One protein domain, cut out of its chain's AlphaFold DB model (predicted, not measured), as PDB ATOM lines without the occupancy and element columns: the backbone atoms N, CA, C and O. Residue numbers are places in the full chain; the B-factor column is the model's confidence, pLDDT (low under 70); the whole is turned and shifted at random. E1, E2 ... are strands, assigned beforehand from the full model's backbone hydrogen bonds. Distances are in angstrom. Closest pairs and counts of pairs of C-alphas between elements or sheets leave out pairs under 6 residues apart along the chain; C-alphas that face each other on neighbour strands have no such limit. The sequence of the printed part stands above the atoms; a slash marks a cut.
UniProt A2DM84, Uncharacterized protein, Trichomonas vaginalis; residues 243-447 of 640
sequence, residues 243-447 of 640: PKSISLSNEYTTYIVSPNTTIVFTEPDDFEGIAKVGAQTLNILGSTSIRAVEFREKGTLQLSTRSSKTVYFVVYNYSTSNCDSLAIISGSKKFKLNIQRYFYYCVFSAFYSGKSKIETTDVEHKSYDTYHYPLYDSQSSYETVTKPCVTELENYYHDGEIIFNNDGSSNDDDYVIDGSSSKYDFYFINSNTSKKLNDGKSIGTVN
ATOM      1  N   PRO A 243     148.121  94.527  23.261       94.25
ATOM      2  CA  PRO A 243     149.433  94.027  23.652       94.25
ATOM      3  C   PRO A 243     150.517  94.588  22.720       94.25
ATOM      4  O   PRO A 243     150.337  94.657  21.499       94.25
ATOM      5  N   LYS A 244     151.639  95.011  23.300       95.88
ATOM      6  CA  LYS A 244     152.785  95.626  22.628       95.88
ATOM      7  C   LYS A 244     154.080  94.954  23.046       95.88
ATOM      8  O   LYS A 244     154.263  94.584  24.202       95.88
ATOM      9  N   SER A 245     154.974  94.833  22.073       94.75
ATOM     10  CA  SER A 245     156.358  94.431  22.265       94.75
ATOM     11  C   SER A 245     157.255  95.412  21.520       94.75
ATOM     12  O   SER A 245     156.985  95.765  20.370       94.75
ATOM     13  N   ILE A 246     158.277  95.931  22.198       93.19
ATOM     14  CA  ILE A 246     159.163  96.957  21.638       93.19
ATOM     15  C   ILE A 246     160.602  96.604  21.975       93.19
ATOM     16  O   ILE A 246     160.962  96.519  23.146       93.19
ATOM     17  N   SER A 247     161.429  96.436  20.947       94.94
ATOM     18  CA  SER A 247     162.875  96.296  21.104       94.94
ATOM     19  C   SER A 247     163.482  97.657  21.433       94.94
ATOM     20  O   SER A 247     163.426  98.579  20.617       94.94
ATOM     21  N   LEU A 248     164.046  97.785  22.628       95.50
ATOM     22  CA  LEU A 248     164.654  99.016  23.122       95.50
ATOM     23  C   LEU A 248     166.178  98.890  23.161       95.50
ATOM     24  O   LEU A 248     166.721  97.797  23.314       95.50
ATOM     25  N   SER A 249     166.858 100.027  23.044       94.06
ATOM     26  CA  SER A 249     168.302 100.170  23.242       94.06
ATOM     27  C   SER A 249     168.586 101.003  24.503       94.06
ATOM     28  O   SER A 249     167.694 101.264  25.313       94.06
ATOM     29  N   ASN A 250     169.840 101.427  24.667       93.62
ATOM     30  CA  ASN A 250     170.269 102.368  25.705       93.62
ATOM     31  C   ASN A 250     169.799 103.809  25.480       93.62
ATOM     32  O   ASN A 250     170.010 104.654  26.350       93.62
ATOM     33  N   GLU A 251     169.167 104.096  24.345       94.81
ATOM     34  CA  GLU A 251     168.554 105.387  24.066       94.81
ATOM     35  C   GLU A 251     167.062 105.361  24.404       94.81
ATOM     36  O   GLU A 251     166.391 104.333  24.308       94.81
ATOM     37  N   TYR A 252     166.534 106.512  24.819       95.31
ATOM     38  CA  TYR A 252     165.115 106.644  25.116       95.31
ATOM     39  C   TYR A 252     164.291 106.677  23.832       95.31
ATOM     40  O   TYR A 252     164.363 107.635  23.062       95.31
ATOM     41  N   THR A 253     163.412 105.695  23.666       94.75
ATOM     42  CA  THR A 253     162.347 105.754  22.664       94.75
ATOM     43  C   THR A 253     161.135 106.437  23.277       94.75
ATOM     44  O   THR A 253     160.638 106.015  24.322       94.75
ATOM     45  N   THR A 254     160.664 107.513  22.649       95.62
ATOM     46  CA  THR A 254     159.520 108.293  23.138       95.62
ATOM     47  C   THR A 254     158.282 108.026  22.290       95.62
ATOM     48  O   THR A 254     158.373 107.941  21.071       95.62
ATOM     49  N   TYR A 255     157.125 107.934  22.942       95.69
ATOM     50  CA  TYR A 255     155.809 107.727  22.345       95.69
ATOM     51  C   TYR A 255     154.847 108.815  22.806       95.69
ATOM     52  O   TYR A 255     154.908 109.236  23.960       95.69
ATOM     53  N   ILE A 256     153.923 109.232  21.942       93.69
ATOM     54  CA  ILE A 256     152.766 110.044  22.335       93.69
ATOM     55  C   ILE A 256     151.708 109.108  22.906       93.69
ATOM     56  O   ILE A 256     151.385 108.094  22.294       93.69
ATOM     57  N   VAL A 257     151.137 109.461  24.051       96.25
ATOM     58  CA  VAL A 257     150.058 108.700  24.683       96.25
ATOM     59  C   VAL A 257     148.791 109.547  24.691       96.25
ATOM     60  O   VAL A 257     148.813 110.711  25.104       96.25
ATOM     61  N   SER A 258     147.698 108.973  24.190       92.81
ATOM     62  CA  SER A 258     146.369 109.587  24.211       92.81
ATOM     63  C   SER A 258     145.865 109.781  25.651       92.81
ATOM     64  O   SER A 258     146.308 109.076  26.559       92.81
ATOM     65  N   PRO A 259     144.944 110.729  25.900       93.44
ATOM     66  CA  PRO A 259     144.263 110.807  27.191       93.44
ATOM     67  C   PRO A 259     143.483 109.515  27.481       93.44
ATOM     68  O   PRO A 259     143.175 108.751  26.568       93.44
ATOM     69  N   ASN A 260     143.146 109.297  28.750       95.06
ATOM     70  CA  ASN A 260     142.427 108.125  29.261       95.06
ATOM     71  C   ASN A 260     143.059 106.784  28.857       95.06
ATOM     72  O   ASN A 260     142.359 105.824  28.552       95.06
ATOM     73  N   THR A 261     144.392 106.725  28.840       96.94
ATOM     74  CA  THR A 261     145.138 105.525  28.453       96.94
ATOM     75  C   THR A 261     145.836 104.913  29.660       96.94
ATOM     76  O   THR A 261     146.676 105.562  30.281       96.94
ATOM     77  N   THR A 262     145.548 103.649  29.960       98.31
ATOM     78  CA  THR A 262     146.243 102.873  30.996       98.31
ATOM     79  C   THR A 262     147.261 101.942  30.351       98.31
ATOM     80  O   THR A 262     146.936 101.200  29.428       98.31
ATOM     81  N   ILE A 263     148.501 101.962  30.828       98.31
ATOM     82  CA  ILE A 263     149.595 101.121  30.335       98.31
ATOM     83  C   ILE A 263     150.042 100.204  31.466       98.31
ATOM     84  O   ILE A 263     150.396 100.691  32.540       98.31
ATOM     85  N   VAL A 264     150.042  98.893  31.220       98.25
ATOM     86  CA  VAL A 264     150.453  97.859  32.180       98.25
ATOM     87  C   VAL A 264     151.635  97.089  31.611       98.25
ATOM     88  O   VAL A 264     151.499  96.431  30.583       98.25
ATOM     89  N   PHE A 265     152.791  97.154  32.266       98.00
ATOM     90  CA  PHE A 265     153.997  96.473  31.802       98.00
ATOM     91  C   PHE A 265     154.057  95.047  32.338       98.00
ATOM     92  O   PHE A 265     154.091  94.854  33.553       98.00
ATOM     93  N   THR A 266     154.073  94.057  31.452       96.50
ATOM     94  CA  THR A 266     153.979  92.647  31.844       96.50
ATOM     95  C   THR A 266     155.346  92.034  32.117       96.50
ATOM     96  O   THR A 266     155.438  91.249  33.042       96.50
ATOM     97  N   GLU A 267     156.421  92.465  31.453       92.88
ATOM     98  CA  GLU A 267     157.796  92.001  31.732       92.88
ATOM     99  C   GLU A 267     158.783  93.180  31.667       92.88
ATOM    100  O   GLU A 267     159.331  93.496  30.607       92.88
ATOM    101  N   PRO A 268     158.973  93.922  32.771       86.69
ATOM    102  CA  PRO A 268     159.668  95.206  32.731       86.69
ATOM    103  C   PRO A 268     160.956  95.204  33.562       86.69
ATOM    104  O   PRO A 268     161.434  96.265  33.974       86.69
ATOM    105  N   ASP A 269     161.512  94.032  33.852       89.19
ATOM    106  CA  ASP A 269     162.835  93.924  34.459       89.19
ATOM    107  C   ASP A 269     163.913  94.445  33.495       89.19
ATOM    108  O   ASP A 269     163.875  94.198  32.295       89.19
ATOM    109  N   ASP A 270     164.869  95.212  34.028       93.12
ATOM    110  CA  ASP A 270     165.936  95.909  33.283       93.12
ATOM    111  C   ASP A 270     165.506  97.080  32.376       93.12
ATOM    112  O   ASP A 270     166.311  97.571  31.572       93.12
ATOM    113  N   PHE A 271     164.276  97.574  32.522       96.12
ATOM    114  CA  PHE A 271     163.794  98.763  31.814       96.12
ATOM    115  C   PHE A 271     163.656  99.970  32.743       96.12
ATOM    116  O   PHE A 271     163.297  99.848  33.916       96.12
ATOM    117  N   GLU A 272     163.907 101.153  32.193       97.62
ATOM    118  CA  GLU A 272     163.671 102.450  32.825       97.62
ATOM    119  C   GLU A 272     162.656 103.217  31.967       97.62
ATOM    120  O   GLU A 272     162.714 103.180  30.734       97.62
ATOM    121  N   GLY A 273     161.706 103.904  32.601       97.69
ATOM    122  CA  GLY A 273     160.691 104.659  31.878       97.69
ATOM    123  C   GLY A 273     160.370 106.002  32.514       97.69
ATOM    124  O   GLY A 273     160.560 106.214  33.710       97.69
ATOM    125  N   ILE A 274     159.861 106.923  31.701       98.31
ATOM    126  CA  ILE A 274     159.436 108.253  32.133       98.31
ATOM    127  C   ILE A 274     158.095 108.583  31.478       98.31
ATOM    128  O   ILE A 274     158.006 108.722  30.259       98.31
ATOM    129  N   ALA A 275     157.052 108.746  32.287       98.38
ATOM    130  CA  ALA A 275     155.764 109.276  31.857       98.38
ATOM    131  C   ALA A 275     155.733 110.796  32.078       98.38
ATOM    132  O   ALA A 275     156.091 111.275  33.154       98.38
ATOM    133  N   LYS A 276     155.313 111.564  31.069       98.19
ATOM    134  CA  LYS A 276     155.210 113.030  31.145       98.19
ATOM    135  C   LYS A 276     153.868 113.523  30.632       98.19
ATOM    136  O   LYS A 276     153.406 113.072  29.588       98.19
ATOM    137  N   VAL A 277     153.288 114.492  31.330       96.56
ATOM    138  CA  VAL A 277     152.096 115.233  30.902       96.56
ATOM    139  C   VAL A 277     152.303 116.700  31.272       96.56
ATOM    140  O   VAL A 277     152.445 117.031  32.445       96.56
ATOM    141  N   GLY A 278     152.343 117.592  30.281       94.88
ATOM    142  CA  GLY A 278     152.686 118.997  30.523       94.88
ATOM    143  C   GLY A 278     154.051 119.135  31.212       94.88
ATOM    144  O   GLY A 278     155.054 118.640  30.704       94.88
ATOM    145  N   ALA A 279     154.083 119.797  32.373       96.31
ATOM    146  CA  ALA A 279     155.291 119.927  33.196       96.31
ATOM    147  C   ALA A 279     155.509 118.744  34.161       96.31
ATOM    148  O   ALA A 279     156.610 118.580  34.692       96.31
ATOM    149  N   GLN A 280     154.486 117.918  34.397       98.12
ATOM    150  CA  GLN A 280     154.565 116.812  35.342       98.12
ATOM    151  C   GLN A 280     155.352 115.647  34.742       98.12
ATOM    152  O   GLN A 280     155.134 115.243  33.600       98.12
ATOM    153  N   THR A 281     156.258 115.088  35.541       98.12
ATOM    154  CA  THR A 281     157.091 113.939  35.176       98.12
ATOM    155  C   THR A 281     156.982 112.864  36.252       98.12
ATOM    156  O   THR A 281     157.038 113.163  37.443       98.12
ATOM    157  N   LEU A 282     156.851 111.609  35.834       98.31
ATOM    158  CA  LEU A 282     156.831 110.434  36.695       98.31
ATOM    159  C   LEU A 282     157.819 109.402  36.148       98.31
ATOM    160  O   LEU A 282     157.613 108.851  35.068       98.31
ATOM    161  N   ASN A 283     158.884 109.134  36.902       98.31
ATOM    162  CA  ASN A 283     159.758 108.000  36.616       98.31
ATOM    163  C   ASN A 283     159.000 106.713  36.939       98.31
ATOM    164  O   ASN A 283     158.371 106.627  37.991       98.31
ATOM    165  N   ILE A 284     159.070 105.733  36.049       98.19
ATOM    166  CA  ILE A 284     158.408 104.436  36.166       98.19
ATOM    167  C   ILE A 284     159.405 103.314  35.863       98.19
ATOM    168  O   ILE A 284     160.494 103.564  35.339       98.19
ATOM    169  N   LEU A 285     159.024 102.069  36.161       96.88
ATOM    170  CA  LEU A 285     159.884 100.893  36.009       96.88
ATOM    171  C   LEU A 285     161.184 101.007  36.837       96.88
ATOM    172  O   LEU A 285     161.276 101.809  37.777       96.88
ATOM    173  N   GLY A 286     162.167 100.153  36.549       94.00
ATOM    174  CA  GLY A 286     163.452 100.118  37.240       94.00
ATOM    175  C   GLY A 286     163.305 100.072  38.763       94.00
ATOM    176  O   GLY A 286     162.599  99.232  39.321       94.00
ATOM    177  N   SER A 287     163.948 101.016  39.452       94.88
ATOM    178  CA  SER A 287     163.947 101.092  40.917       94.88
ATOM    179  C   SER A 287     162.666 101.662  41.535       94.88
ATOM    180  O   SER A 287     162.570 101.708  42.758       94.88
ATOM    181  N   THR A 288     161.708 102.146  40.739       96.38
ATOM    182  CA  THR A 288     160.485 102.785  41.267       96.38
ATOM    183  C   THR A 288     159.398 101.787  41.653       96.38
ATOM    184  O   THR A 288     158.460 102.157  42.350       96.38
ATOM    185  N   SER A 289     159.492 100.541  41.175       95.62
ATOM    186  CA  SER A 289     158.449  99.510  41.310       95.62
ATOM    187  C   SER A 289     157.083  99.887  40.709       95.62
ATOM    188  O   SER A 289     156.120  99.140  40.881       95.62
ATOM    189  N   ILE A 290     156.982 100.992  39.958       98.12
ATOM    190  CA  ILE A 290     155.761 101.377  39.245       98.12
ATOM    191  C   ILE A 290     155.663 100.536  37.975       98.12
ATOM    192  O   ILE A 290     156.519 100.643  37.095       98.12
ATOM    193  N   ARG A 291     154.628  99.697  37.894       97.94
ATOM    194  CA  ARG A 291     154.392  98.739  36.799       97.94
ATOM    195  C   ARG A 291     153.172  99.075  35.951       97.94
ATOM    196  O   ARG A 291     152.987  98.484  34.891       97.94
ATOM    197  N   ALA A 292     152.366 100.030  36.397       98.31
ATOM    198  CA  ALA A 292     151.247 100.539  35.629       98.31
ATOM    199  C   ALA A 292     151.150 102.061  35.748       98.31
ATOM    200  O   ALA A 292     151.445 102.638  36.801       98.31
ATOM    201  N   VAL A 293     150.728 102.710  34.665       98.50
ATOM    202  CA  VAL A 293     150.502 104.156  34.622       98.50
ATOM    203  C   VAL A 293     149.261 104.495  33.799       98.50
ATOM    204  O   VAL A 293     149.093 103.998  32.690       98.50
ATOM    205  N   GLU A 294     148.400 105.356  34.332       98.38
ATOM    206  CA  GLU A 294     147.253 105.934  33.628       98.38
ATOM    207  C   GLU A 294     147.554 107.379  33.220       98.38
ATOM    208  O   GLU A 294     147.797 108.246  34.063       98.38
ATOM    209  N   PHE A 295     147.488 107.659  31.924       98.06
ATOM    210  CA  PHE A 295     147.521 109.001  31.358       98.06
ATOM    211  C   PHE A 295     146.095 109.547  31.290       98.06
ATOM    212  O   PHE A 295     145.317 109.127  30.439       98.06
ATOM    213  N   ARG A 296     145.736 110.496  32.160       97.12
ATOM    214  CA  ARG A 296     144.404 111.150  32.136       97.12
ATOM    215  C   ARG A 296     144.305 112.296  31.134       97.12
ATOM    216  O   ARG A 296     143.221 112.713  30.752       97.12
ATOM    217  N   GLU A 297     145.446 112.785  30.683       95.25
ATOM    218  CA  GLU A 297     145.584 113.803  29.649       95.25
ATOM    219  C   GLU A 297     146.626 113.325  28.634       95.25
ATOM    220  O   GLU A 297     147.410 112.414  28.916       95.25
ATOM    221  N   LYS A 298     146.651 113.946  27.451       95.00
ATOM    222  CA  LYS A 298     147.649 113.632  26.425       95.00
ATOM    223  C   LYS A 298     149.060 113.854  26.976       95.00
ATOM    224  O   LYS A 298     149.365 114.933  27.485       95.00
ATOM    225  N   GLY A 299     149.928 112.863  26.818       96.75
ATOM    226  CA  GLY A 299     151.288 112.895  27.344       96.75
ATOM    227  C   GLY A 299     152.304 112.208  26.445       96.75
ATOM    228  O   GLY A 299     152.031 111.889  25.287       96.75
ATOM    229  N   THR A 300     153.488 111.973  27.000       97.31
ATOM    230  CA  THR A 300     154.536 111.172  26.371       97.31
ATOM    231  C   THR A 300     155.044 110.091  27.312       97.31
ATOM    232  O   THR A 300     155.203 110.335  28.509       97.31
ATOM    233  N   LEU A 301     155.368 108.928  26.759       98.12
ATOM    234  CA  LEU A 301     156.038 107.831  27.445       98.12
ATOM    235  C   LEU A 301     157.429 107.642  26.841       98.12
ATOM    236  O   LEU A 301     157.540 107.383  25.648       98.12
ATOM    237  N   GLN A 302     158.474 107.752  27.654       97.69
ATOM    238  CA  GLN A 302     159.855 107.470  27.259       97.69
ATOM    239  C   GLN A 302     160.276 106.142  27.876       97.69
ATOM    240  O   GLN A 302     160.065 105.950  29.071       97.69
ATOM    241  N   LEU A 303     160.867 105.240  27.097       97.44
ATOM    242  CA  LEU A 303     161.346 103.935  27.561       97.44
ATOM    243  C   LEU A 303     162.791 103.719  27.115       97.44
ATOM    244  O   LEU A 303     163.140 104.054  25.987       97.44
ATOM    245  N   SER A 304     163.616 103.140  27.982       97.19
ATOM    246  CA  SER A 304     164.994 102.748  27.673       97.19
ATOM    247  C   SER A 304     165.389 101.490  28.450       97.19
ATOM    248  O   SER A 304     164.706 101.073  29.388       97.19
ATOM    249  N   THR A 305     166.496 100.867  28.060       96.88
ATOM    250  CA  THR A 305     167.073  99.711  28.756       96.88
ATOM    251  C   THR A 305     168.592  99.739  28.679       96.88
ATOM    252  O   THR A 305     169.172 100.258  27.735       96.88
ATOM    253  N   ARG A 306     169.291  99.155  29.654       94.38
ATOM    254  CA  ARG A 306     170.768  99.125  29.637       94.38
ATOM    255  C   ARG A 306     171.344  98.160  28.604       94.38
ATOM    256  O   ARG A 306     172.518  98.263  28.258       94.38
ATOM    257  N   SER A 307     170.537  97.217  28.133       93.50
ATOM    258  CA  SER A 307     170.922  96.183  27.175       93.50
ATOM    259  C   SER A 307     169.818  96.013  26.149       93.50
ATOM    260  O   SER A 307     168.663  96.016  26.546       93.50
ATOM    261  N   SER A 308     170.151  95.796  24.877       93.75
ATOM    262  CA  SER A 308     169.147  95.565  23.830       93.75
ATOM    263  C   SER A 308     168.184  94.434  24.216       93.75
ATOM    264  O   SER A 308     168.562  93.262  24.169       93.75
ATOM    265  N   LYS A 309     166.956  94.785  24.601       95.69
ATOM    266  CA  LYS A 309     165.919  93.865  25.087       95.69
ATOM    267  C   LYS A 309     164.541  94.324  24.626       95.69
ATOM    268  O   LYS A 309     164.315  95.510  24.386       95.69
ATOM    269  N   THR A 310     163.627  93.371  24.515       95.00
ATOM    270  CA  THR A 310     162.227  93.628  24.179       95.00
ATOM    271  C   THR A 310     161.430  93.826  25.458       95.00
ATOM    272  O   THR A 310     161.462  92.957  26.319       95.00
ATOM    273  N   VAL A 311     160.727  94.951  25.583       96.12
ATOM    274  CA  VAL A 311     159.758  95.170  26.666       96.12
ATOM    275  C   VAL A 311     158.372  94.726  26.213       96.12
ATOM    276  O   VAL A 311     157.980  95.018  25.079       96.12
ATOM    277  N   TYR A 312     157.627  94.075  27.106       96.75
ATOM    278  CA  TYR A 312     156.242  93.655  26.884       96.75
ATOM    279  C   TYR A 312     155.290  94.434  27.793       96.75
ATOM    280  O   TYR A 312     155.550  94.636  28.984       96.75
ATOM    281  N   PHE A 313     154.196  94.930  27.220       97.62
ATOM    282  CA  PHE A 313     153.173  95.675  27.949       97.62
ATOM    283  C   PHE A 313     151.833  95.659  27.213       97.62
ATOM    284  O   PHE A 313     151.757  95.332  26.032       97.62
ATOM    285  N   VAL A 314     150.762  96.036  27.903       97.88
ATOM    286  CA  VAL A 314     149.416  96.163  27.339       97.88
ATOM    287  C   VAL A 314     148.931  97.598  27.509       97.88
ATOM    288  O   VAL A 314     149.055  98.180  28.587       97.88
ATOM    289  N   VAL A 315     148.380  98.167  26.438       98.00
ATOM    290  CA  VAL A 315     147.853  99.537  26.399       98.00
ATOM    291  C   VAL A 315     146.331  99.481  26.284       98.00
ATOM    292  O   VAL A 315     145.806  98.969  25.298       98.00
ATOM    293  N   TYR A 316     145.632 100.032  27.268       98.06
ATOM    294  CA  TYR A 316     144.176 100.076  27.357       98.06
ATOM    295  C   TYR A 316     143.669 101.498  27.124       98.06
ATOM    296  O   TYR A 316     144.142 102.436  27.766       98.06
ATOM    297  N   ASN A 317     142.659 101.648  26.275       96.38
ATOM    298  CA  ASN A 317     141.844 102.853  26.152       96.38
ATOM    299  C   ASN A 317     140.826 102.915  27.305       96.38
ATOM    300  O   ASN A 317     139.629 102.733  27.101       96.38
ATOM    301  N   TYR A 318     141.317 103.056  28.534       95.19
ATOM    302  CA  TYR A 318     140.500 103.004  29.741       95.19
ATOM    303  C   TYR A 318     141.042 103.945  30.820       95.19
ATOM    304  O   TYR A 318     142.239 103.917  31.127       95.19
ATOM    305  N   SER A 319     140.150 104.724  31.438       93.38
ATOM    306  CA  SER A 319     140.448 105.533  32.626       93.38
ATOM    307  C   SER A 319     139.778 104.942  33.859       93.38
ATOM    308  O   SER A 319     138.606 104.576  33.830       93.38
ATOM    309  N   THR A 320     140.507 104.904  34.974       91.06
ATOM    310  CA  THR A 320     139.987 104.402  36.252       91.06
ATOM    311  C   THR A 320     139.203 105.447  37.044       91.06
ATOM    312  O   THR A 320     138.904 105.231  38.214       91.06
ATOM    313  N   SER A 321     138.860 106.598  36.449       88.38
ATOM    314  CA  SER A 321     138.230 107.721  37.163       88.38
ATOM    315  C   SER A 321     136.923 107.367  37.872       88.38
ATOM    316  O   SER A 321     136.588 108.015  38.858       88.38
ATOM    317  N   ASN A 322     136.210 106.359  37.370       92.06
ATOM    318  CA  ASN A 322     134.926 105.922  37.909       92.06
ATOM    319  C   ASN A 322     135.052 104.672  38.798       92.06
ATOM    320  O   ASN A 322     134.042 104.201  39.299       92.06
ATOM    321  N   CYS A 323     136.262 104.131  38.978       94.62
ATOM    322  CA  CYS A 323     136.528 102.918  39.751       94.62
ATOM    323  C   CYS A 323     136.737 103.247  41.232       94.62
ATOM    324  O   CYS A 323     137.670 103.971  41.578       94.62
ATOM    325  N   ASP A 324     135.926 102.658  42.111       94.69
ATOM    326  CA  ASP A 324     136.131 102.749  43.562       94.69
ATOM    327  C   ASP A 324     137.286 101.854  44.018       94.69
ATOM    328  O   ASP A 324     137.950 102.103  45.024       94.69
ATOM    329  N   SER A 325     137.497 100.755  43.299       95.38
ATOM    330  CA  SER A 325     138.511  99.755  43.602       95.38
ATOM    331  C   SER A 325     139.066  99.161  42.320       95.38
ATOM    332  O   SER A 325     138.356  98.976  41.333       95.38
ATOM    333  N   LEU A 326     140.361  98.865  42.329       96.81
ATOM    334  CA  LEU A 326     141.069  98.413  41.143       96.81
ATOM    335  C   LEU A 326     142.007  97.259  41.457       96.81
ATOM    336  O   LEU A 326     142.600  97.201  42.535       96.81
ATOM    337  N   ALA A 327     142.149  96.363  40.489       97.75
ATOM    338  CA  ALA A 327     143.174  95.337  40.505       97.75
ATOM    339  C   ALA A 327     143.809  95.188  39.121       97.75
ATOM    340  O   ALA A 327     143.149  95.353  38.100       97.75
ATOM    341  N   ILE A 328     145.089  94.844  39.084       98.19
ATOM    342  CA  ILE A 328     145.806  94.446  37.873       98.19
ATOM    343  C   ILE A 328     146.349  93.047  38.108       98.19
ATOM    344  O   ILE A 328     146.989  92.806  39.130       98.19
ATOM    345  N   ILE A 329     146.116  92.145  37.164       97.81
ATOM    346  CA  ILE A 329     146.577  90.759  37.198       97.81
ATOM    347  C   ILE A 329     147.430  90.532  35.954       97.81
ATOM    348  O   ILE A 329     146.943  90.710  34.837       97.81
ATOM    349  N   SER A 330     148.681  90.117  36.142       97.19
ATOM    350  CA  SER A 330     149.593  89.766  35.053       97.19
ATOM    351  C   SER A 330     150.198  88.375  35.229       97.19
ATOM    352  O   SER A 330     150.219  87.834  36.341       97.19
ATOM    353  N   GLY A 331     150.622  87.786  34.111       94.06
ATOM    354  CA  GLY A 331     151.124  86.417  34.046       94.06
ATOM    355  C   GLY A 331     150.038  85.368  34.291       94.06
ATOM    356  O   GLY A 331     148.867  85.550  33.949       94.06
ATOM    357  N   SER A 332     150.432  84.269  34.916       94.25
ATOM    358  CA  SER A 332     149.620  83.087  35.203       94.25
ATOM    359  C   SER A 332     149.153  83.058  36.659       94.25
ATOM    360  O   SER A 332     149.400  82.116  37.423       94.25
ATOM    361  N   LYS A 333     148.488  84.141  37.083       93.44
ATOM    362  CA  LYS A 333     147.972  84.298  38.447       93.44
ATOM    363  C   LYS A 333     146.484  83.995  38.560       93.44
ATOM    364  O   LYS A 333     145.650  84.519  37.825       93.44
ATOM    365  N   LYS A 334     146.158  83.233  39.609       95.19
ATOM    366  CA  LYS A 334     144.796  83.107  40.126       95.19
ATOM    367  C   LYS A 334     144.552  84.161  41.205       95.19
ATOM    368  O   LYS A 334     145.178  84.126  42.266       95.19
ATOM    369  N   PHE A 335     143.623  85.069  40.960       96.31
ATOM    370  CA  PHE A 335     143.234  86.139  41.870       96.31
ATOM    371  C   PHE A 335     141.761  85.998  42.242       96.31
ATOM    372  O   PHE A 335     140.904  85.871  41.379       96.31
ATOM    373  N   LYS A 336     141.467  86.001  43.537       96.50
ATOM    374  CA  LYS A 336     140.111  85.954  44.078       96.50
ATOM    375  C   LYS A 336     139.782  87.319  44.662       96.50
ATOM    376  O   LYS A 336     140.436  87.745  45.611       96.50
ATOM    377  N   LEU A 337     138.787  87.988  44.104       95.62
ATOM    378  CA  LEU A 337     138.308  89.291  44.540       95.62
ATOM    379  C   LEU A 337     137.066  89.105  45.417       95.62
ATOM    380  O   LEU A 337     136.116  88.434  45.013       95.62
ATOM    381  N   ASN A 338     137.077  89.715  46.605       93.88
ATOM    382  CA  ASN A 338     135.905  89.760  47.477       93.88
ATOM    383  C   ASN A 338     135.180  91.084  47.234       93.88
ATOM    384  O   ASN A 338     135.733  92.157  47.480       93.88
ATOM    385  N   ILE A 339     133.953  91.003  46.740       93.25
ATOM    386  CA  ILE A 339     133.178  92.155  46.294       93.25
ATOM    387  C   ILE A 339     132.277  92.612  47.426       93.25
ATOM    388  O   ILE A 339     131.514  91.819  47.979       93.25
ATOM    389  N   GLN A 340     132.370  93.896  47.750       92.44
ATOM    390  CA  GLN A 340     131.517  94.567  48.720       92.44
ATOM    391  C   GLN A 340     130.377  95.280  47.996       92.44
ATOM    392  O   GLN A 340     130.539  95.758  46.870       92.44
ATOM    393  N   ARG A 341     129.223  95.380  48.656       92.19
ATOM    394  CA  ARG A 341     128.084  96.139  48.121       92.19
ATOM    395  C   ARG A 341     128.442  97.604  47.883       92.19
ATOM    396  O   ARG A 341     129.065  98.226  48.742       92.19
ATOM    397  N   TYR A 342     127.929  98.158  46.785       90.94
ATOM    398  CA  TYR A 342     128.052  99.574  46.406       90.94
ATOM    399  C   TYR A 342     129.468 100.032  46.045       90.94
ATOM    400  O   TYR A 342     129.747 101.225  46.101       90.94
ATOM    401  N   PHE A 343     130.342  99.098  45.678       93.19
ATOM    402  CA  PHE A 343     131.643  99.413  45.106       93.19
ATOM    403  C   PHE A 343     131.659  99.020  43.634       93.19
ATOM    404  O   PHE A 343     131.215  97.930  43.261       93.19
ATOM    405  N   TYR A 344     132.202  99.908  42.813       94.81
ATOM    406  CA  TYR A 344     132.471  99.661  41.412       94.81
ATOM    407  C   TYR A 344     133.937  99.258  41.230       94.81
ATOM    408  O   TYR A 344     134.867 100.011  41.548       94.81
ATOM    409  N   TYR A 345     134.143  98.032  40.758       96.69
ATOM    410  CA  TYR A 345     135.462  97.419  40.642       96.69
ATOM    411  C   TYR A 345     135.917  97.374  39.189       96.69
ATOM    412  O   TYR A 345     135.147  97.018  38.300       96.69
ATOM    413  N   CYS A 346     137.201  97.642  38.971       97.69
ATOM    414  CA  CYS A 346     137.842  97.538  37.665       97.69
ATOM    415  C   CYS A 346     139.059  96.615  37.755       97.69
ATOM    416  O   CYS A 346     140.037  96.925  38.441       97.69
ATOM    417  N   VAL A 347     139.013  95.474  37.069       98.06
ATOM    418  CA  VAL A 347     140.087  94.474  37.086       98.06
ATOM    419  C   VAL A 347     140.725  94.375  35.706       98.06
ATOM    420  O   VAL A 347     140.071  94.000  34.739       98.06
ATOM    421  N   PHE A 348     142.010  94.698  35.606       98.25
ATOM    422  CA  PHE A 348     142.786  94.576  34.374       98.25
ATOM    423  C   PHE A 348     143.434  93.193  34.307       98.25
ATOM    424  O   PHE A 348     144.308  92.881  35.119       98.25
ATOM    425  N   SER A 349     143.070  92.388  33.310       98.06
ATOM    426  CA  SER A 349     143.775  91.143  32.986       98.06
ATOM    427  C   SER A 349     144.805  91.410  31.889       98.06
ATOM    428  O   SER A 349     144.476  91.424  30.704       98.06
ATOM    429  N   ALA A 350     146.057  91.636  32.300       97.50
ATOM    430  CA  ALA A 350     147.162  92.046  31.442       97.50
ATOM    431  C   ALA A 350     148.128  90.894  31.139       97.50
ATOM    432  O   ALA A 350     148.964  90.526  31.963       97.50
ATOM    433  N   PHE A 351     148.042  90.373  29.923       95.81
ATOM    434  CA  PHE A 351     148.943  89.358  29.378       95.81
ATOM    435  C   PHE A 351     149.258  89.693  27.916       95.81
ATOM    436  O   PHE A 351     148.415  90.253  27.219       95.81
ATOM    437  N   TYR A 352     150.453  89.387  27.422       91.69
ATOM    438  CA  TYR A 352     150.805  89.634  26.022       91.69
ATOM    439  C   TYR A 352     150.073  88.663  25.085       91.69
ATOM    440  O   TYR A 352     149.506  89.057  24.064       91.69
ATOM    441  N   SER A 353     150.042  87.390  25.468       90.31
ATOM    442  CA  SER A 353     149.207  86.350  24.876       90.31
ATOM    443  C   SER A 353     148.734  85.401  25.974       90.31
ATOM    444  O   SER A 353     149.389  85.266  27.005       90.31
ATOM    445  N   GLY A 354     147.563  84.790  25.795       93.81
ATOM    446  CA  GLY A 354     146.975  83.948  26.832       93.81
ATOM    447  C   GLY A 354     145.464  84.071  26.913       93.81
ATOM    448  O   GLY A 354     144.791  84.406  25.936       93.81
ATOM    449  N   LYS A 355     144.927  83.767  28.092       95.94
ATOM    450  CA  LYS A 355     143.503  83.907  28.401       95.94
ATOM    451  C   LYS A 355     143.288  84.203  29.880       95.94
ATOM    452  O   LYS A 355     144.106  83.845  30.719       95.94
ATOM    453  N   SER A 356     142.145  84.791  30.199       97.00
ATOM    454  CA  SER A 356     141.637  84.917  31.563       97.00
ATOM    455  C   SER A 356     140.325  84.153  31.663       97.00
ATOM    456  O   SER A 356     139.405  84.379  30.874       97.00
ATOM    457  N   LYS A 357     140.241  83.221  32.612       97.38
ATOM    458  CA  LYS A 357     138.968  82.610  32.999       97.38
ATOM    459  C   LYS A 357     138.395  83.389  34.169       97.38
ATOM    460  O   LYS A 357     139.087  83.588  35.165       97.38
ATOM    461  N   ILE A 358     137.150  83.812  34.035       97.00
ATOM    462  CA  ILE A 358     136.449  84.640  35.005       97.00
ATOM    463  C   ILE A 358     135.317  83.789  35.570       97.00
ATOM    464  O   ILE A 358     134.392  83.422  34.853       97.00
ATOM    465  N   GLU A 359     135.417  83.417  36.841       95.50
ATOM    466  CA  GLU A 359     134.478  82.527  37.524       95.50
ATOM    467  C   GLU A 359     133.784  83.310  38.639       95.50
ATOM    468  O   GLU A 359     134.443  83.843  39.526       95.50
ATOM    469  N   THR A 360     132.460  83.377  38.616       92.12
ATOM    470  CA  THR A 360     131.660  84.111  39.605       92.12
ATOM    471  C   THR A 360     130.473  83.266  40.053       92.12
ATOM    472  O   THR A 360     129.973  82.429  39.298       92.12
ATOM    473  N   THR A 361     130.028  83.492  41.287       83.50
ATOM    474  CA  THR A 361     128.715  83.066  41.774       83.50
ATOM    475  C   THR A 361     127.933  84.313  42.166       83.50
ATOM    476  O   THR A 361     128.257  84.943  43.172       83.50
ATOM    477  N   ASP A 362     126.925  84.662  41.365       84.56
ATOM    478  CA  ASP A 362     125.973  85.755  41.616       84.56
ATOM    479  C   ASP A 362     126.543  87.186  41.563       84.56
ATOM    480  O   ASP A 362     125.896  88.126  42.022       84.56
ATOM    481  N   VAL A 363     127.723  87.385  40.967       90.44
ATOM    482  CA  VAL A 363     128.242  88.727  40.655       90.44
ATOM    483  C   VAL A 363     128.112  88.979  39.168       90.44
ATOM    484  O   VAL A 363     128.688  88.250  38.363       90.44
ATOM    485  N   GLU A 364     127.389  90.040  38.837       93.06
ATOM    486  CA  GLU A 364     127.277  90.569  37.490       93.06
ATOM    487  C   GLU A 364     128.589  91.256  37.063       93.06
ATOM    488  O   GLU A 364     129.142  92.095  37.781       93.06
ATOM    489  N   HIS A 365     129.118  90.868  35.904       94.62
ATOM    490  CA  HIS A 365     130.355  91.415  35.353       94.62
ATOM    491  C   HIS A 365     130.283  91.540  33.836       94.62
ATOM    492  O   HIS A 365     129.565  90.809  33.152       94.62
ATOM    493  N   LYS A 366     131.071  92.475  33.317       95.38
ATOM    494  CA  LYS A 366     131.219  92.757  31.890       95.38
ATOM    495  C   LYS A 366     132.688  93.015  31.598       95.38
ATOM    496  O   LYS A 366     133.366  93.685  32.376       95.38
ATOM    497  N   SER A 367     133.192  92.468  30.499       96.12
ATOM    498  CA  SER A 367     134.585  92.674  30.101       96.12
ATOM    499  C   SER A 367     134.677  93.428  28.792       96.12
ATOM    500  O   SER A 367     133.939  93.157  27.849       96.12
ATOM    501  N   TYR A 368     135.646  94.329  28.730       95.25
ATOM    502  CA  TYR A 368     135.969  95.131  27.564       95.25
ATOM    503  C   TYR A 368     137.381  94.812  27.097       95.25
ATOM    504  O   TYR A 368     138.271  94.583  27.915       95.25
ATOM    505  N   ASP A 369     137.610  94.809  25.792       94.38
ATOM    506  CA  ASP A 369     138.953  94.682  25.242       94.38
ATOM    507  C   ASP A 369     139.791  95.955  25.471       94.38
ATOM    508  O   ASP A 369     139.356  96.942  26.070       94.38
ATOM    509  N   THR A 370     141.024  95.958  24.971       95.38
ATOM    510  CA  THR A 370     141.944  97.096  25.106       95.38
ATOM    511  C   THR A 370     141.490  98.375  24.398       95.38
ATOM    512  O   THR A 370     142.062  99.430  24.655       95.38
ATOM    513  N   TYR A 371     140.508  98.309  23.500       90.94
ATOM    514  CA  TYR A 371     139.917  99.465  22.819       90.94
ATOM    515  C   TYR A 371     138.636  99.951  23.507       90.94
ATOM    516  O   TYR A 371     138.074 100.957  23.073       90.94
ATOM    517  N   HIS A 372     138.229  99.278  24.589       93.62
ATOM    518  CA  HIS A 372     136.969  99.461  25.298       93.62
ATOM    519  C   HIS A 372     135.739  98.967  24.513       93.62
ATOM    520  O   HIS A 372     134.624  99.448  24.713       93.62
ATOM    521  N   TYR A 373     135.914  97.982  23.624       84.81
ATOM    522  CA  TYR A 373     134.788  97.273  23.014       84.81
ATOM    523  C   TYR A 373     134.347  96.108  23.906       84.81
ATOM    524  O   TYR A 373     135.209  95.387  24.417       84.81
ATOM    525  N   PRO A 374     133.034  95.893  24.106       89.31
ATOM    526  CA  PRO A 374     132.550  94.788  24.924       89.31
ATOM    527  C   PRO A 374     132.972  93.448  24.309       89.31
ATOM    528  O   PRO A 374     132.765  93.200  23.122       89.31
ATOM    529  N   LEU A 375     133.578  92.582  25.121       86.75
ATOM    530  CA  LEU A 375     133.888  91.195  24.760       86.75
ATOM    531  C   LEU A 375     132.664  90.294  24.934       86.75
ATOM    532  O   LEU A 375     132.474  89.353  24.170       86.75
ATOM    533  N   TYR A 376     131.848  90.597  25.939       88.88
ATOM    534  CA  TYR A 376     130.528  90.036  26.173       88.88
ATOM    535  C   TYR A 376     129.701  91.060  26.958       88.88
ATOM    536  O   TYR A 376     130.251  91.894  27.685       88.88
ATOM    537  N   ASP A 377     128.381  91.004  26.776       83.81
ATOM    538  CA  ASP A 377     127.425  91.763  27.583       83.81
ATOM    539  C   ASP A 377     127.422  91.260  29.035       83.81
ATOM    540  O   ASP A 377     128.113  90.318  29.390       83.81
ATOM    541  N   SER A 378     126.623  91.872  29.896       84.75
ATOM    542  CA  SER A 378     126.584  91.526  31.311       84.75
ATOM    543  C   SER A 378     126.247  90.052  31.595       84.75
ATOM    544  O   SER A 378     125.244  89.528  31.097       84.75
ATOM    545  N   GLN A 379     127.068  89.385  32.410       82.12
ATOM    546  CA  GLN A 379     126.871  87.991  32.814       82.12
ATOM    547  C   GLN A 379     127.107  87.767  34.307       82.12
ATOM    548  O   GLN A 379     127.901  88.454  34.937       82.12
ATOM    549  N   SER A 380     126.453  86.746  34.864       76.81
ATOM    550  CA  SER A 380     126.647  86.278  36.245       76.81
ATOM    551  C   SER A 380     127.298  84.891  36.329       76.81
ATOM    552  O   SER A 380     127.295  84.262  37.388       76.81
ATOM    553  N   SER A 381     127.835  84.397  35.211       85.81
ATOM    554  CA  SER A 381     128.399  83.054  35.069       85.81
ATOM    555  C   SER A 381     129.872  83.060  34.654       85.81
ATOM    556  O   SER A 381     130.497  84.109  34.490       85.81
ATOM    557  N   TYR A 382     130.417  81.846  34.522       90.19
ATOM    558  CA  TYR A 382     131.751  81.564  34.003       90.19
ATOM    559  C   TYR A 382     131.949  82.145  32.603       90.19
ATOM    560  O   TYR A 382     131.148  81.867  31.714       90.19
ATOM    561  N   GLU A 383     133.067  82.835  32.397       94.44
ATOM    562  CA  GLU A 383     133.493  83.315  31.087       94.44
ATOM    563  C   GLU A 383     134.980  83.086  30.820       94.44
ATOM    564  O   GLU A 383     135.793  82.893  31.726       94.44
ATOM    565  N   THR A 384     135.358  83.062  29.543       95.31
ATOM    566  CA  THR A 384     136.766  82.964  29.130       95.31
ATOM    567  C   THR A 384     137.077  83.988  28.057       95.31
ATOM    568  O   THR A 384     136.596  83.895  26.931       95.31
ATOM    569  N   VAL A 385     137.971  84.916  28.381       94.06
ATOM    570  CA  VAL A 385     138.463  85.927  27.444       94.06
ATOM    571  C   VAL A 385     139.863  85.567  26.973       94.06
ATOM    572  O   VAL A 385     140.738  85.232  27.767       94.06
ATOM    573  N   THR A 386     140.087  85.622  25.665       93.75
ATOM    574  CA  THR A 386     141.368  85.277  25.013       93.75
ATOM    575  C   THR A 386     142.182  86.505  24.607       93.75
ATOM    576  O   THR A 386     143.206  86.394  23.937       93.75
ATOM    577  N   LYS A 387     141.717  87.695  24.994       94.31
ATOM    578  CA  LYS A 387     142.377  88.980  24.764       94.31
ATOM    579  C   LYS A 387     142.574  89.687  26.104       94.31
ATOM    580  O   LYS A 387     141.757  89.470  27.002       94.31
ATOM    581  N   PRO A 388     143.591  90.554  26.228       97.00
ATOM    582  CA  PRO A 388     143.719  91.411  27.396       97.00
ATOM    583  C   PRO A 388     142.475  92.278  27.533       97.00
ATOM    584  O   PRO A 388     141.955  92.786  26.533       97.00
ATOM    585  N   CYS A 389     141.984  92.420  28.755       97.50
ATOM    586  CA  CYS A 389     140.691  93.038  29.000       97.50
ATOM    587  C   CYS A 389     140.657  93.825  30.306       97.50
ATOM    588  O   CYS A 389     141.480  93.625  31.202       97.50
ATOM    589  N   VAL A 390     139.656  94.692  30.409       98.00
ATOM    590  CA  VAL A 390     139.213  95.298  31.663       98.00
ATOM    591  C   VAL A 390     137.856  94.707  32.002       98.00
ATOM    592  O   VAL A 390     136.921  94.828  31.214       98.00
ATOM    593  N   THR A 391     137.750  94.047  33.148       97.62
ATOM    594  CA  THR A 391     136.483  93.549  33.683       97.62
ATOM    595  C   THR A 391     135.941  94.561  34.679       97.62
ATOM    596  O   THR A 391     136.575  94.842  35.699       97.62
ATOM    597  N   GLU A 392     134.774  95.110  34.374       96.69
ATOM    598  CA  GLU A 392     134.018  95.978  35.266       96.69
ATOM    599  C   GLU A 392     133.012  95.141  36.047       96.69
ATOM    600  O   GLU A 392     132.310  94.296  35.477       96.69
ATOM    601  N   LEU A 393     132.936  95.386  37.352       94.50
ATOM    602  CA  LEU A 393     131.981  94.727  38.228       94.50
ATOM    603  C   LEU A 393     131.194  95.764  39.000       94.50
ATOM    604  O   LEU A 393     131.758  96.672  39.613       94.50
ATOM    605  N   GLU A 394     129.887  95.569  39.005       87.50
ATOM    606  CA  GLU A 394     128.952  96.434  39.686       87.50
ATOM    607  C   GLU A 394     128.034  95.554  40.526       87.50
ATOM    608  O   GLU A 394     127.279  94.737  40.002       87.50
ATOM    609  N   ASN A 395     128.142  95.662  41.849       81.00
ATOM    610  CA  ASN A 395     127.363  94.824  42.747       81.00
ATOM    611  C   ASN A 395     126.550  95.666  43.727       81.00
ATOM    612  O   ASN A 395     127.062  96.253  44.684       81.00
ATOM    613  N   TYR A 396     125.245  95.691  43.481       81.38
ATOM    614  CA  TYR A 396     124.286  96.461  44.261       81.38
ATOM    615  C   TYR A 396     123.659  95.686  45.420       81.38
ATOM    616  O   TYR A 396     123.162  96.297  46.368       81.38
ATOM    617  N   TYR A 397     123.637  94.353  45.354       82.94
ATOM    618  CA  TYR A 397     122.675  93.578  46.138       82.94
ATOM    619  C   TYR A 397     123.313  92.815  47.291       82.94
ATOM    620  O   TYR A 397     122.801  92.886  48.413       82.94
ATOM    621  N   HIS A 398     124.423  92.113  47.062       83.38
ATOM    622  CA  HIS A 398     125.001  91.184  48.036       83.38
ATOM    623  C   HIS A 398     126.523  91.204  47.998       83.38
ATOM    624  O   HIS A 398     127.102  91.628  47.013       83.38
ATOM    625  N   ASP A 399     127.184  90.760  49.065       87.88
ATOM    626  CA  ASP A 399     128.623  90.516  48.965       87.88
ATOM    627  C   ASP A 399     128.829  89.285  48.079       87.88
ATOM    628  O   ASP A 399     128.025  88.351  48.119       87.88
ATOM    629  N   GLY A 400     129.873  89.300  47.261       90.81
ATOM    630  CA  GLY A 400     130.104  88.259  46.267       90.81
ATOM    631  C   GLY A 400     131.575  87.931  46.097       90.81
ATOM    632  O   GLY A 400     132.459  88.589  46.648       90.81
ATOM    633  N   GLU A 401     131.834  86.895  45.316       93.31
ATOM    634  CA  GLU A 401     133.181  86.457  44.990       93.31
ATOM    635  C   GLU A 401     133.308  86.297  43.483       93.31
ATOM    636  O   GLU A 401     132.460  85.682  42.835       93.31
ATOM    637  N   ILE A 402     134.405  86.821  42.949       95.62
ATOM    638  CA  ILE A 402     134.827  86.528  41.589       95.62
ATOM    639  C   ILE A 402     136.278  86.066  41.594       95.62
ATOM    640  O   ILE A 402     137.128  86.563  42.337       95.62
ATOM    641  N   ILE A 403     136.564  85.080  40.762       96.50
ATOM    642  CA  ILE A 403     137.867  84.465  40.613       96.50
ATOM    643  C   ILE A 403     138.327  84.711  39.186       96.50
ATOM    644  O   ILE A 403     137.705  84.274  38.225       96.50
ATOM    645  N   PHE A 404     139.471  85.358  39.066       97.19
ATOM    646  CA  PHE A 404     140.214  85.497  37.831       97.19
ATOM    647  C   PHE A 404     141.311  84.446  37.820       97.19
ATOM    648  O   PHE A 404     142.085  84.325  38.771       97.19
ATOM    649  N   ASN A 405     141.383  83.665  36.758       97.00
ATOM    650  CA  ASN A 405     142.440  82.699  36.529       97.00
ATOM    651  C   ASN A 405     143.110  83.054  35.204       97.00
ATOM    652  O   ASN A 405     142.677  82.599  34.141       97.00
ATOM    653  N   ASN A 406     144.113  83.929  35.293       96.19
ATOM    654  CA  ASN A 406     144.927  84.300  34.149       96.19
ATOM    655  C   ASN A 406     145.904  83.168  33.836       96.19
ATOM    656  O   ASN A 406     146.486  82.558  34.732       96.19
ATOM    657  N   ASP A 407     146.059  82.913  32.547       95.69
ATOM    658  CA  ASP A 407     146.967  81.947  31.943       95.69
ATOM    659  C   ASP A 407     147.730  82.714  30.857       95.69
ATOM    660  O   ASP A 407     147.333  82.722  29.685       95.69
ATOM    661  N   GLY A 408     148.709  83.502  31.311       91.88
ATOM    662  CA  GLY A 408     149.554  84.362  30.486       91.88
ATOM    663  C   GLY A 408     150.733  83.603  29.876       91.88
ATOM    664  O   GLY A 408     150.994  82.440  30.189       91.88
ATOM    665  N   SER A 409     151.452  84.260  28.974       89.81
ATOM    666  CA  SER A 409     152.612  83.678  28.301       89.81
ATOM    667  C   SER A 409     153.862  83.696  29.185       89.81
ATOM    668  O   SER A 409     153.894  84.330  30.234       89.81
ATOM    669  N   SER A 410     154.941  83.048  28.738       84.44
ATOM    670  CA  SER A 410     156.242  83.118  29.422       84.44
ATOM    671  C   SER A 410     156.872  84.516  29.444       84.44
ATOM    672  O   SER A 410     157.843  84.707  30.163       84.44
ATOM    673  N   ASN A 411     156.352  85.457  28.649       88.81
ATOM    674  CA  ASN A 411     156.822  86.845  28.569       88.81
ATOM    675  C   ASN A 411     155.986  87.777  29.467       88.81
ATOM    676  O   ASN A 411     155.907  88.982  29.232       88.81
ATOM    677  N   ASP A 412     155.252  87.207  30.423       90.88
ATOM    678  CA  ASP A 412     154.405  87.935  31.354       90.88
ATOM    679  C   ASP A 412     154.820  87.571  32.785       90.88
ATOM    680  O   ASP A 412     154.703  86.420  33.210       90.88
ATOM    681  N   ASP A 413     155.300  88.557  33.541       95.06
ATOM    682  CA  ASP A 413     155.629  88.388  34.946       95.06
ATOM    683  C   ASP A 413     154.375  88.113  35.769       95.06
ATOM    684  O   ASP A 413     153.321  88.742  35.666       95.06
ATOM    685  N   ASP A 414     154.564  87.213  36.713       95.31
ATOM    686  CA  ASP A 414     153.544  86.700  37.598       95.31
ATOM    687  C   ASP A 414     153.283  87.666  38.771       95.31
ATOM    688  O   ASP A 414     153.909  87.559  39.836       95.31
ATOM    689  N   TYR A 415     152.328  88.593  38.639       96.19
ATOM    690  CA  TYR A 415     152.022  89.546  39.715       96.19
ATOM    691  C   TYR A 415     150.574  90.042  39.777       96.19
ATOM    692  O   TYR A 415     149.799  89.934  38.832       96.19
ATOM    693  N   VAL A 416     150.226  90.611  40.938       97.06
ATOM    694  CA  VAL A 416     148.953  91.296  41.185       97.06
ATOM    695  C   VAL A 416     149.208  92.651  41.854       97.06
ATOM    696  O   VAL A 416     150.046  92.749  42.754       97.06
ATOM    697  N   ILE A 417     148.491  93.685  41.408       97.25
ATOM    698  CA  ILE A 417     148.442  95.023  42.016       97.25
ATOM    699  C   ILE A 417     147.004  95.282  42.451       97.25
ATOM    700  O   ILE A 417     146.157  95.499  41.600       97.25
ATOM    701  N   ASP A 418     146.717  95.243  43.744       96.25
ATOM    702  CA  ASP A 418     145.358  95.288  44.300       96.25
ATOM    703  C   ASP A 418     145.253  96.104  45.601       96.25
ATOM    704  O   ASP A 418     144.204  96.117  46.238       96.25
ATOM    705  N   GLY A 419     146.333  96.771  46.021       94.19
ATOM    706  CA  GLY A 419     146.355  97.650  47.189       94.19
ATOM    707  C   GLY A 419     147.767  98.061  47.609       94.19
ATOM    708  O   GLY A 419     148.748  97.842  46.897       94.19
ATOM    709  N   SER A 420     147.884  98.642  48.801       92.94
ATOM    710  CA  SER A 420     149.113  99.232  49.340       92.94
ATOM    711  C   SER A 420     150.171  98.197  49.715       92.94
ATOM    712  O   SER A 420     151.339  98.538  49.871       92.94
ATOM    713  N   SER A 421     149.755  96.944  49.914       92.25
ATOM    714  CA  SER A 421     150.629  95.807  50.210       92.25
ATOM    715  C   SER A 421     151.155  95.109  48.957       92.25
ATOM    716  O   SER A 421     151.947  94.175  49.079       92.25
ATOM    717  N   SER A 422     150.699  95.501  47.766       95.19
ATOM    718  CA  SER A 422     151.193  94.925  46.518       95.19
ATOM    719  C   SER A 422     152.676  95.259  46.329       95.19
ATOM    720  O   SER A 422     153.143  96.329  46.709       95.19
ATOM    721  N   LYS A 423     153.431  94.333  45.721       95.94
ATOM    722  CA  LYS A 423     154.865  94.523  45.424       95.94
ATOM    723  C   LYS A 423     155.109  95.715  44.490       95.94
ATOM    724  O   LYS A 423     156.178  96.320  44.530       95.94
ATOM    725  N   TYR A 424     154.144  95.985  43.620       97.38
ATOM    726  CA  TYR A 424     154.242  96.974  42.564       97.38
ATOM    727  C   TYR A 424     153.167  98.041  42.697       97.38
ATOM    728  O   TYR A 424     152.112  97.824  43.297       97.38
ATOM    729  N   ASP A 425     153.444  99.176  42.071       98.06
ATOM    730  CA  ASP A 425     152.614 100.360  42.154       98.06
ATOM    731  C   ASP A 425     151.935 100.678  40.821       98.06
ATOM    732  O   ASP A 425     152.484 100.455  39.737       98.06
ATOM    733  N   PHE A 426     150.747 101.265  40.931       98.06
ATOM    734  CA  PHE A 426     149.972 101.829  39.841       98.06
ATOM    735  C   PHE A 426     149.716 103.305  40.138       98.06
ATOM    736  O   PHE A 426     149.240 103.652  41.217       98.06
ATOM    737  N   TYR A 427     150.051 104.182  39.197       98.44
ATOM    738  CA  TYR A 427     149.860 105.626  39.310       98.44
ATOM    739  C   TYR A 427     148.971 106.155  38.189       98.44
ATOM    740  O   TYR A 427     148.974 105.610  37.090       98.44
ATOM    741  N   PHE A 428     148.297 107.278  38.418       98.25
ATOM    742  CA  PHE A 428     147.874 108.149  37.321       98.25
ATOM    743  C   PHE A 428     148.791 109.370  37.217       98.25
ATOM    744  O   PHE A 428     149.431 109.768  38.196       98.25
ATOM    745  N   ILE A 429     148.817 109.984  36.037       98.44
ATOM    746  CA  ILE A 429     149.491 111.250  35.751       98.44
ATOM    747  C   ILE A 429     148.593 112.162  34.901       98.44
ATOM    748  O   ILE A 429     147.912 111.723  33.971       98.44
ATOM    749  N   ASN A 430     148.593 113.452  35.234       97.94
ATOM    750  CA  ASN A 430     148.051 114.538  34.421       97.94
ATOM    751  C   ASN A 430     148.975 115.768  34.509       97.94
ATOM    752  O   ASN A 430     150.026 115.699  35.150       97.94
ATOM    753  N   SER A 431     148.610 116.890  33.884       97.38
ATOM    754  CA  SER A 431     149.442 118.106  33.880       97.38
ATOM    755  C   SER A 431     149.688 118.723  35.261       97.38
ATOM    756  O   SER A 431     150.640 119.487  35.417       97.38
ATOM    757  N   ASN A 432     148.865 118.382  36.256       97.50
ATOM    758  CA  ASN A 432     148.887 118.985  37.588       97.50
ATOM    759  C   ASN A 432     149.547 118.093  38.650       97.50
ATOM    760  O   ASN A 432     150.120 118.606  39.608       97.50
ATOM    761  N   THR A 433     149.424 116.767  38.538       98.19
ATOM    762  CA  THR A 433     149.873 115.824  39.570       98.19
ATOM    763  C   THR A 433     150.104 114.421  39.015       98.19
ATOM    764  O   THR A 433     149.543 114.017  37.996       98.19
ATOM    765  N   SER A 434     150.879 113.632  39.754       98.12
ATOM    766  CA  SER A 434     150.838 112.171  39.703       98.12
ATOM    767  C   SER A 434     150.467 111.625  41.081       98.12
ATOM    768  O   SER A 434     150.909 112.158  42.099       98.12
ATOM    769  N   LYS A 435     149.616 110.599  41.143       98.12
ATOM    770  CA  LYS A 435     149.195 109.989  42.416       98.12
ATOM    771  C   LYS A 435     149.068 108.479  42.258       98.12
ATOM    772  O   LYS A 435     148.590 107.999  41.231       98.12
ATOM    773  N   LYS A 436     149.481 107.753  43.296       97.88
ATOM    774  CA  LYS A 436     149.269 106.313  43.419       97.88
ATOM    775  C   LYS A 436     147.768 106.010  43.467       97.88
ATOM    776  O   LYS A 436     147.026 106.683  44.178       97.88
ATOM    777  N   LEU A 437     147.350 105.021  42.688       96.69
ATOM    778  CA  LEU A 437     145.976 104.543  42.561       96.69
ATOM    779  C   LEU A 437     145.698 103.347  43.485       96.69
ATOM    780  O   LEU A 437     144.602 103.223  44.012       96.69
ATOM    781  N   ASN A 438     146.695 102.492  43.734       95.81
ATOM    782  CA  ASN A 438     146.590 101.349  44.649       95.81
ATOM    783  C   ASN A 438     147.093 101.683  46.071       95.81
ATOM    784  O   ASN A 438     147.883 100.939  46.647       95.81
ATOM    785  N   ASP A 439     146.699 102.824  46.640       95.38
ATOM    786  CA  ASP A 439     147.082 103.229  48.007       95.38
ATOM    787  C   ASP A 439     146.156 102.663  49.108       95.38
ATOM    788  O   ASP A 439     146.484 102.746  50.294       95.38
ATOM    789  N   GLY A 440     145.033 102.046  48.724       93.50
ATOM    790  CA  GLY A 440     144.057 101.417  49.619       93.50
ATOM    791  C   GLY A 440     144.447 100.026  50.136       93.50
ATOM    792  O   GLY A 440     145.509  99.492  49.833       93.50
ATOM    793  N   LYS A 441     143.571  99.401  50.932       93.88
ATOM    794  CA  LYS A 441     143.760  98.004  51.366       93.88
ATOM    795  C   LYS A 441     143.643  97.055  50.172       93.88
ATOM    796  O   LYS A 441     142.860  97.321  49.270       93.88
ATOM    797  N   SER A 442     144.376  95.942  50.223       94.81
ATOM    798  CA  SER A 442     144.204  94.836  49.274       94.81
ATOM    799  C   SER A 442     142.734  94.407  49.226       94.81
ATOM    800  O   SER A 442     142.114  94.175  50.270       94.81
ATOM    801  N   ILE A 443     142.174  94.371  48.016       94.94
ATOM    802  CA  ILE A 443     140.759  94.052  47.773       94.94
ATOM    803  C   ILE A 443     140.520  92.562  47.499       94.94
ATOM    804  O   ILE A 443     139.377  92.103  47.498       94.94
ATOM    805  N   GLY A 444     141.580  91.779  47.301       92.56
ATOM    806  CA  GLY A 444     141.471  90.356  47.015       92.56
ATOM    807  C   GLY A 444     142.561  89.516  47.661       92.56
ATOM    808  O   GLY A 444     143.316  89.938  48.527       92.56
ATOM    809  N   THR A 445     142.608  88.260  47.250       92.06
ATOM    810  CA  THR A 445     143.603  87.288  47.679       92.06
ATOM    811  C   THR A 445     144.149  86.589  46.450       92.06
ATOM    812  O   THR A 445     143.390  86.054  45.640       92.06
ATOM    813  N   VAL A 446     145.470  86.557  46.310       89.19
ATOM    814  CA  VAL A 446     146.111  85.708  45.307       89.19
ATOM    815  C   VAL A 446     146.006  84.272  45.807       89.19
ATOM    816  O   VAL A 446     146.532  83.943  46.871       89.19
ATOM    817  N   ASN A 447     145.294  83.421  45.067       75.75
ATOM    818  CA  ASN A 447     145.153  82.005  45.386       75.75
ATOM    819  C   ASN A 447     146.478  81.304  45.081       75.75
ATOM    820  O   ASN A 447     146.692  80.739  44.013       75.75
TER     821      ASN A 447
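What this domain is: This is residues 243 to 447 of the 640 residues of an uncharacterized protein of Trichomonas vaginalis (UniProt A2DM84). Two sandwiches of strands are stacked one on the other along the longest axis, a stack of sheets that face each other in turn: E2 E7 E4 E5, then E1 E8 E3 E6 E19 E20, then E14 E13 E16 E11 E9 E18, then E15 E12 E17 E10 E21. Within each sandwich the strands of the two sheets are nearly aligned, and between the sandwiches, at E3 and E8 with E9 and E11, they cross. The printed part has 205 residues, no named helix and 21 named strands, E1 to E21 in chain order: the class is all strand. The two six-stranded sheets are mixed, the other two antiparallel. The whole is compact, with a radius of gyration of the C-alphas of 16.2 A, and rounded, spanning 50 by 37 by 31 A.

Where its parts are: The first six-stranded sheet has E1, residues 243 to 248, from C-alpha 243 at (149.433, 94.027, 23.652); E8, 309 to 316, 22.7 A long; E3, 261 to 267; E6, 290 to 295; E19, 425 to 429; and E20, 434 to 436. Facing it are E2, 253 to 257; E7, 299 to 305, 20.6 A; E4, 271 to 277, 20.2 A; and E5, 280 to 285. The other six-stranded sheet has E14, 374 to 379; E13, 365 to 369; E16, 389 to 394; E11, 344 to 350; E9, 325 to 330; and E18, 415 to 417. The last has E15, 383 to 385; E12, 354 to 361, 23.6 A; E17, 400 to 408, 25.3 A; E10, 334 to 339; and E21, 444 to 446, ending at (146.111, 85.708, 45.307).

How they stand to each other: In the first sheet E3 and E6 are antiparallel at 161 degrees, with N 263 and O 293 2.8 A apart, while E6 and E19 are parallel at 23 degrees, with N 294 and O 427 2.8 A apart. The sheet E2 E7 E4 E5 faces it, strands at 13 degrees; E1 with E8, E2 with E7, E3 with E6 and E4 with E5 form a jelly roll, nested antiparallel pairs wound over both sheets. E9 with E18, E10 with E17, E11 with E16 and E12 with E15 form another. Between the two six-stranded sheets the strands stand at 56 degrees; the closest C-alphas of E8 and E11, Val 314 and Ala 350, are 6.2 A apart. E11 and E9 are parallel, with N 348 and O 327 2.8 A apart.

The domain as a whole: The C-alphas of Asn 250 and Tyr 397 are farthest apart, at 52.5 A. The printed part has no cut and no long link. Its mean pLDDT is 94.4, and no printed residue is under 70.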